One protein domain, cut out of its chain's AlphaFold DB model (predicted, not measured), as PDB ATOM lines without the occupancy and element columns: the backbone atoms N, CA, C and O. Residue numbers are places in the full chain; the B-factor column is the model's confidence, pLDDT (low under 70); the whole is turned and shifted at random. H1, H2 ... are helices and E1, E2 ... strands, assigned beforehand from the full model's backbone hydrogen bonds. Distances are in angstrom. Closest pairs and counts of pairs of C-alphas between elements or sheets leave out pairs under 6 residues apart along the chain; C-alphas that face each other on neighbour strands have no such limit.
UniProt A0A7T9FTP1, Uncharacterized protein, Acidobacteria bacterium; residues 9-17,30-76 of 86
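Overview. This is residues 9 to 17 and 30 to 76 of the 86 residues of an uncharacterized protein of Acidobacteria bacterium (UniProt A0A7T9FTP1). With little regular structure, this is one straight helix, H1, along one side of an elongated body, with the short strand E1, in residues 9 to 17, and the winding stretch of residues 30 to 57 beside it. Within that stretch, a small loop folds back on itself, pairing residues 32 to 33 with 37 to 38. The printed part has 56 residues, 21 of them in named elements, E1 then H1, mostly helix. It is only just compact, close to loose, with a radius of gyration of the C-alphas of 11.9 A and spans of 36 by 23 by 23 A.

Arrangement. E1, residues 12 to 14, pairs with no named strand. H1, residues 58 to 75, is only just apart from E1, their closest C-alphas being 8.3 A apart. Residues 32 to 33 and 37 to 38 are antiparallel. In H1 every O i to N i+4 pair is within hydrogen-bond range.

Along the chain. E1 begins at C-alpha 12 (-24.485, -45.948, 12.511). H1 measures 25.3 A and ends at C-alpha 75 (-11.542, -35.426, -9.192).

Size, cuts and confidence. The two C-alphas farthest apart, Ser 51 and Thr 75, are 37.2 A apart. Residues 18 to 29 are not printed; C-alphas 17 and 30 are 17.3 A apart across this cut, in the link from E1 to H1. No printed residue is under 70 in pLDDT.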
ATOM      1  N   GLN A   9     -30.426 -43.745  19.922       85.56
ATOM      2  CA  GLN A   9     -29.186 -43.371  19.246       85.56
ATOM      3  C   GLN A   9     -29.420 -42.965  17.789       85.56
ATOM      4  O   GLN A   9     -30.424 -43.301  17.158       85.56
ATOM      5  N   HIS A  10     -28.447 -42.236  17.249       87.19
ATOM      6  CA  HIS A  10     -28.362 -41.956  15.822       87.19
ATOM      7  C   HIS A  10     -27.926 -43.219  15.061       87.19
ATOM      8  O   HIS A  10     -27.112 -43.974  15.593       87.19
ATOM      9  N   PRO A  11     -28.393 -43.443  13.817       90.56
ATOM     10  CA  PRO A  11     -27.976 -44.585  13.027       90.56
ATOM     11  C   PRO A  11     -26.468 -44.572  12.818       90.56
ATOM     12  O   PRO A  11     -25.878 -43.529  12.515       90.56
ATOM     13  N   GLU A  12     -25.859 -45.742  12.932       92.44
ATOM     14  CA  GLU A  12     -24.485 -45.948  12.511       92.44
ATOM     15  C   GLU A  12     -24.477 -46.513  11.091       92.44
ATOM     16  O   GLU A  12     -25.135 -47.515  10.805       92.44
ATOM     17  N   ILE A  13     -23.740 -45.864  10.186       93.81
ATOM     18  CA  ILE A  13     -23.722 -46.229   8.771       93.81
ATOM     19  C   ILE A  13     -22.296 -46.532   8.337       93.81
ATOM     20  O   ILE A  13     -21.452 -45.643   8.323       93.81
ATOM     21  N   ARG A  14     -22.038 -47.768   7.909       94.25
ATOM     22  CA  ARG A  14     -20.714 -48.210   7.450       94.25
ATOM     23  C   ARG A  14     -20.778 -48.780   6.036       94.25
ATOM     24  O   ARG A  14     -21.650 -49.586   5.700       94.25
ATOM     25  N   VAL A  15     -19.813 -48.416   5.198       94.25
ATOM     26  CA  VAL A  15     -19.603 -49.074   3.901       94.25
ATOM     27  C   VAL A  15     -18.705 -50.288   4.131       94.25
ATOM     28  O   VAL A  15     -17.569 -50.145   4.575       94.25
ATOM     29  N   LEU A  16     -19.248 -51.482   3.888       92.06
ATOM     30  CA  LEU A  16     -18.534 -52.743   4.108       92.06
ATOM     31  C   LEU A  16     -17.614 -53.065   2.930       92.06
ATOM     32  O   LEU A  16     -16.423 -53.298   3.125       92.06
ATOM     33  N   GLU A  17     -18.171 -53.051   1.718       92.25
ATOM     34  CA  GLU A  17     -17.480 -53.445   0.492       92.25
ATOM     35  C   GLU A  17     -17.998 -52.643  -0.720       92.25
ATOM     36  O   GLU A  17     -19.215 -52.431  -0.812       92.25
ATOM     37  N   PRO A  30     -14.100 -37.618   3.236       92.56
ATOM     38  CA  PRO A  30     -15.089 -36.567   3.442       92.56
ATOM     39  C   PRO A  30     -16.289 -37.098   4.237       92.56
ATOM     40  O   PRO A  30     -16.727 -38.226   4.005       92.56
ATOM     41  N   HIS A  31     -16.819 -36.283   5.156       91.69
ATOM     42  CA  HIS A  31     -18.035 -36.562   5.934       91.69
ATOM     43  C   HIS A  31     -18.081 -37.966   6.560       91.69
ATOM     44  O   HIS A  31     -19.028 -38.734   6.373       91.69
ATOM     45  N   ILE A  32     -17.050 -38.294   7.339       91.06
ATOM     46  CA  ILE A  32     -16.979 -39.513   8.147       91.06
ATOM     47  C   ILE A  32     -16.667 -39.153   9.601       91.06
ATOM     48  O   ILE A  32     -15.704 -38.441   9.877       91.06
ATOM     49  N   TYR A  33     -17.461 -39.685  10.529       87.31
ATOM     50  CA  TYR A  33     -17.207 -39.617  11.966       87.31
ATOM     51  C   TYR A  33     -16.053 -40.546  12.385       87.31
ATOM     52  O   TYR A  33     -15.776 -41.552  11.713       87.31
ATOM     53  N   PRO A  34     -15.414 -40.294  13.546       80.56
ATOM     54  CA  PRO A  34     -14.557 -41.286  14.191       80.56
ATOM     55  C   PRO A  34     -15.250 -42.660  14.247       80.56
ATOM     56  O   PRO A  34     -16.438 -42.752  14.540       80.56
ATOM     57  N   GLY A  35     -14.526 -43.735  13.917       80.62
ATOM     58  CA  GLY A  35     -15.112 -45.081  13.813       80.62
ATOM     59  C   GLY A  35     -15.665 -45.456  12.429       80.62
ATOM     60  O   GLY A  35     -16.238 -46.531  12.283       80.62
ATOM     61  N   LYS A  36     -15.428 -44.627  11.399       83.44
ATOM     62  CA  LYS A  36     -15.806 -44.875   9.989       83.44
ATOM     63  C   LYS A  36     -17.317 -44.849   9.706       83.44
ATOM     64  O   LYS A  36     -17.755 -45.421   8.709       83.44
ATOM     65  N   SER A  37     -18.098 -44.183  10.556       91.62
ATOM     66  CA  SER A  37     -19.530 -43.980  10.312       91.62
ATOM     67  C   SER A  37     -19.768 -42.770   9.407       91.62
ATOM     68  O   SER A  37     -19.137 -41.732   9.604       91.62
ATOM     69  N   LEU A  38     -20.670 -42.870   8.430       92.81
ATOM     70  CA  LEU A  38     -20.980 -41.757   7.528       92.81
ATOM     71  C   LEU A  38     -21.705 -40.616   8.259       92.81
ATOM     72  O   LEU A  38     -22.657 -40.836   9.009       92.81
ATOM     73  N   CYS A  39     -21.285 -39.382   7.987       90.69
ATOM     74  CA  CYS A  39     -21.954 -38.163   8.432       90.69
ATOM     75  C   CYS A  39     -22.948 -37.704   7.359       90.69
ATOM     76  O   CYS A  39     -22.601 -36.939   6.464       90.69
ATOM     77  N   LEU A  40     -24.182 -38.206   7.436       90.75
ATOM     78  CA  LEU A  40     -25.209 -37.974   6.410       90.75
ATOM     79  C   LEU A  40     -26.140 -36.790   6.697       90.75
ATOM     80  O   LEU A  40     -26.823 -36.327   5.791       90.75
ATOM     81  N   TYR A  41     -26.208 -36.340   7.947       84.06
ATOM     82  CA  TYR A  41     -27.102 -35.274   8.385       84.06
ATOM     83  C   TYR A  41     -26.550 -34.606   9.646       84.06
ATOM     84  O   TYR A  41     -25.716 -35.163  10.366       84.06
ATOM     85  N   THR A  42     -27.048 -33.412   9.936       82.19
ATOM     86  CA  THR A  42     -26.595 -32.598  11.058       82.19
ATOM     87  C   THR A  42     -27.339 -32.998  12.331       82.19
ATOM     88  O   THR A  42     -28.527 -32.703  12.492       82.19
ATOM     89  N   ARG A  43     -26.643 -33.649  13.273       80.25
ATOM     90  CA  ARG A  43     -27.230 -34.069  14.563       80.25
ATOM     91  C   ARG A  43     -27.727 -32.877  15.387       80.25
ATOM     92  O   ARG A  43     -28.824 -32.935  15.933       80.25
ATOM     93  N   SER A  44     -26.976 -31.773  15.403       77.12
ATOM     94  CA  SER A  44     -27.329 -30.545  16.133       77.12
ATOM     95  C   SER A  44     -28.577 -29.840  15.579       77.12
ATOM     96  O   SER A  44     -29.280 -29.168  16.330       77.12
ATOM     97  N   LYS A  45     -28.916 -30.049  14.298       80.06
ATOM     98  CA  LYS A  45     -30.134 -29.514  13.659       80.06
ATOM     99  C   LYS A  45     -31.332 -30.470  13.701       80.06
ATOM    100  O   LYS A  45     -32.371 -30.135  13.144       80.06
ATOM    101  N   GLN A  46     -31.197 -31.641  14.332       79.88
ATOM    102  CA  GLN A  46     -32.261 -32.652  14.435       79.88
ATOM    103  C   GLN A  46     -32.898 -33.008  13.076       79.88
ATOM    104  O   GLN A  46     -34.099 -33.243  12.965       79.88
ATOM    105  N   GLU A  47     -32.090 -33.058  12.012       82.44
ATOM    106  CA  GLU A  47     -32.572 -33.380  10.658       82.44
ATOM    107  C   GLU A  47     -33.153 -34.802  10.569       82.44
ATOM    108  O   GLU A  47     -34.021 -35.086   9.734       82.44
ATOM    109  N   TRP A  48     -32.734 -35.679  11.481       89.12
ATOM    110  CA  TRP A  48     -33.247 -37.030  11.643       89.12
ATOM    111  C   TRP A  48     -33.581 -37.329  13.106       89.12
ATOM    112  O   TRP A  48     -32.825 -36.971  14.011       89.12
ATOM    113  N   ASP A  49     -34.678 -38.055  13.305       86.88
ATOM    114  CA  ASP A  49     -35.099 -38.647  14.570       86.88
ATOM    115  C   ASP A  49     -35.708 -40.038  14.310       86.88
ATOM    116  O   ASP A  49     -36.028 -40.390  13.170       86.88
ATOM    117  N   SER A  50     -35.873 -40.837  15.367       86.75
ATOM    118  CA  SER A  50     -36.295 -42.239  15.266       86.75
ATOM    119  C   SER A  50     -37.738 -42.453  14.792       86.75
ATOM    120  O   SER A  50     -38.107 -43.596  14.525       86.75
ATOM    121  N   SER A  51     -38.551 -41.399  14.664       88.56
ATOM    122  CA  SER A  51     -39.888 -41.487  14.063       88.56
ATOM    123  C   SER A  51     -39.855 -41.520  12.532       88.56
ATOM    124  O   SER A  51     -40.833 -41.932  11.908       88.56
ATOM    125  N   LYS A  52     -38.736 -41.123  11.910       89.31
ATOM    126  CA  LYS A  52     -38.590 -41.100  10.452       89.31
ATOM    127  C   LYS A  52     -38.173 -42.463   9.916       89.31
ATOM    128  O   LYS A  52     -37.246 -43.099  10.422       89.31
ATOM    129  N   TYR A  53     -38.787 -42.881   8.811       90.69
ATOM    130  CA  TYR A  53     -38.357 -44.088   8.121       90.69
ATOM    131  C   TYR A  53     -36.954 -43.909   7.537       90.69
ATOM    132  O   TYR A  53     -36.657 -42.959   6.810       90.69
ATOM    133  N   VAL A  54     -36.088 -44.878   7.824       91.38
ATOM    134  CA  VAL A  54     -34.730 -44.966   7.268       91.38
ATOM    135  C   VAL A  54     -34.773 -45.034   5.740       91.38
ATOM    136  O   VAL A  54     -33.927 -44.432   5.083       91.38
ATOM    137  N   ALA A  55     -35.789 -45.701   5.184       93.62
ATOM    138  CA  ALA A  55     -36.018 -45.798   3.743       93.62
ATOM    139  C   ALA A  55     -36.238 -44.432   3.071       93.62
ATOM    140  O   ALA A  55     -35.777 -44.238   1.952       93.62
ATOM    141  N   ASP A  56     -36.860 -43.480   3.771       92.88
ATOM    142  CA  ASP A  56     -37.208 -42.165   3.217       92.88
ATOM    143  C   ASP A  56     -36.145 -41.094   3.499       92.88
ATOM    144  O   ASP A  56     -36.216 -39.983   2.977       92.88
ATOM    145  N   THR A  57     -35.160 -41.403   4.346       92.38
ATOM    146  CA  THR A  57     -34.163 -40.434   4.823       92.38
ATOM    147  C   THR A  57     -32.742 -40.950   4.624       92.38
ATOM    148  O   THR A  57     -32.059 -40.573   3.673       92.38
ATOM    149  N   VAL A  58     -32.305 -41.868   5.486       92.69
ATOM    150  CA  VAL A  58     -30.935 -42.387   5.534       92.69
ATOM    151  C   VAL A  58     -30.548 -43.077   4.227       92.69
ATOM    152  O   VAL A  58     -29.457 -42.826   3.729       92.69
ATOM    153  N   ILE A  59     -31.410 -43.921   3.646       94.62
ATOM    154  CA  ILE A  59     -31.083 -44.646   2.405       94.62
ATOM    155  C   ILE A  59     -30.828 -43.677   1.230       94.62
ATOM    156  O   ILE A  59     -29.757 -43.777   0.621       94.62
ATOM    157  N   PRO A  60     -31.711 -42.702   0.930       94.81
ATOM    158  CA  PRO A  60     -31.424 -41.659  -0.052       94.81
ATOM    159  C   PRO A  60     -30.134 -40.882   0.234       94.81
ATOM    160  O   PRO A  60     -29.345 -40.653  -0.680       94.81
ATOM    161  N   TRP A  61     -29.871 -40.516   1.492       95.00
ATOM    162  CA  TRP A  61     -28.649 -39.786   1.846       95.00
ATOM    163  C   TRP A  61     -27.379 -40.618   1.650       95.00
ATOM    164  O   TRP A  61     -26.382 -40.084   1.168       95.00
ATOM    165  N   ILE A  62     -27.414 -41.925   1.942       95.44
ATOM    166  CA  ILE A  62     -26.314 -42.847   1.621       95.44
ATOM    167  C   ILE A  62     -26.049 -42.843   0.117       95.44
ATOM    168  O   ILE A  62     -24.897 -42.738  -0.298       95.44
ATOM    169  N   SER A  63     -27.101 -42.942  -0.700       95.88
ATOM    170  CA  SER A  63     -26.959 -42.934  -2.158       95.88
ATOM    171  C   SER A  63     -26.287 -41.651  -2.650       95.88
ATOM    172  O   SER A  63     -25.361 -41.716  -3.457       95.88
ATOM    173  N   SER A  64     -26.710 -40.493  -2.138       95.38
ATOM    174  CA  SER A  64     -26.095 -39.202  -2.463       95.38
ATOM    175  C   SER A  64     -24.634 -39.141  -2.028       95.38
ATOM    176  O   SER A  64     -23.777 -38.739  -2.812       95.38
ATOM    177  N   TYR A  65     -24.324 -39.585  -0.807       95.38
ATOM    178  CA  TYR A  65     -22.949 -39.643  -0.316       95.38
ATOM    179  C   TYR A  65     -22.061 -40.494  -1.229       95.38
ATOM    180  O   TYR A  65     -20.991 -40.042  -1.622       95.38
ATOM    181  N   LEU A  66     -22.508 -41.703  -1.593       96.00
ATOM    182  CA  LEU A  66     -21.746 -42.609  -2.456       96.00
ATOM    183  C   LEU A  66     -21.530 -42.015  -3.850       96.00
ATOM    184  O   LEU A  66     -20.426 -42.096  -4.379       96.00
ATOM    185  N   PHE A  67     -22.541 -41.352  -4.414       96.38
ATOM    186  CA  PHE A  67     -22.392 -40.628  -5.673       96.38
ATOM    187  C   PHE A  67     -21.288 -39.562  -5.582       96.38
ATOM    188  O   PHE A  67     -20.361 -39.557  -6.391       96.38
ATOM    189  N   TYR A  68     -21.329 -38.692  -4.568       96.31
ATOM    190  CA  TYR A  68     -20.307 -37.656  -4.394       96.31
ATOM    191  C   TYR A  68     -18.930 -38.218  -4.037       96.31
ATOM    192  O   TYR A  68     -17.920 -37.639  -4.435       96.31
ATOM    193  N   TYR A  69     -18.877 -39.347  -3.332       96.12
ATOM    194  CA  TYR A  69     -17.645 -40.069  -3.042       96.12
ATOM    195  C   TYR A  69     -16.950 -40.549  -4.319       96.12
ATOM    196  O   TYR A  69     -15.754 -40.310  -4.465       96.12
ATOM    197  N   GLU A  70     -17.678 -41.132  -5.273       96.81
ATOM    198  CA  GLU A  70     -17.097 -41.556  -6.555       96.81
ATOM    199  C   GLU A  70     -16.574 -40.356  -7.364       96.81
ATOM    200  O   GLU A  70     -15.465 -40.388  -7.904       96.81
ATOM    201  N   LEU A  71     -17.319 -39.242  -7.385       96.50
ATOM    202  CA  LEU A  71     -16.845 -37.997  -8.004       96.50
ATOM    203  C   LEU A  71     -15.581 -37.469  -7.313       96.50
ATOM    204  O   LEU A  71     -14.654 -36.999  -7.977       96.50
ATOM    205  N   TRP A  72     -15.533 -37.536  -5.987       96.69
ATOM    206  CA  TRP A  72     -14.383 -37.103  -5.204       96.69
ATOM    207  C   TRP A  72     -13.160 -37.992  -5.431       96.69
ATOM    208  O   TRP A  72     -12.063 -37.460  -5.586       96.69
ATOM    209  N   LEU A  73     -13.329 -39.311  -5.535       96.38
ATOM    210  CA  LEU A  73     -12.248 -40.218  -5.921       96.38
ATOM    211  C   LEU A  73     -11.667 -39.854  -7.290       96.38
ATOM    212  O   LEU A  73     -10.448 -39.850  -7.455       96.38
ATOM    213  N   ALA A  74     -12.530 -39.531  -8.256       95.56
ATOM    214  CA  ALA A  74     -12.118 -39.218  -9.621       95.56
ATOM    215  C   ALA A  74     -11.462 -37.833  -9.762       95.56
ATOM    216  O   ALA A  74     -10.572 -37.651 -10.591       95.56
ATOM    217  N   THR A  75     -11.909 -36.842  -8.985       95.19
ATOM    218  CA  THR A  75     -11.542 -35.426  -9.192       95.19
ATOM    219  C   THR A  75     -10.701 -34.818  -8.071       95.19
ATOM    220  O   THR A  75     -10.146 -33.735  -8.243       95.19
ATOM    221  N   GLY A  76     -10.651 -35.455  -6.901       94.44
ATOM    222  CA  GLY A  76     -10.080 -34.900  -5.671       94.44
ATOM    223  C   GLY A  76     -10.909 -33.780  -5.026       94.44
ATOM    224  O   GLY A  76     -10.552 -33.307  -3.946       94.44
TER     225      GLY A  76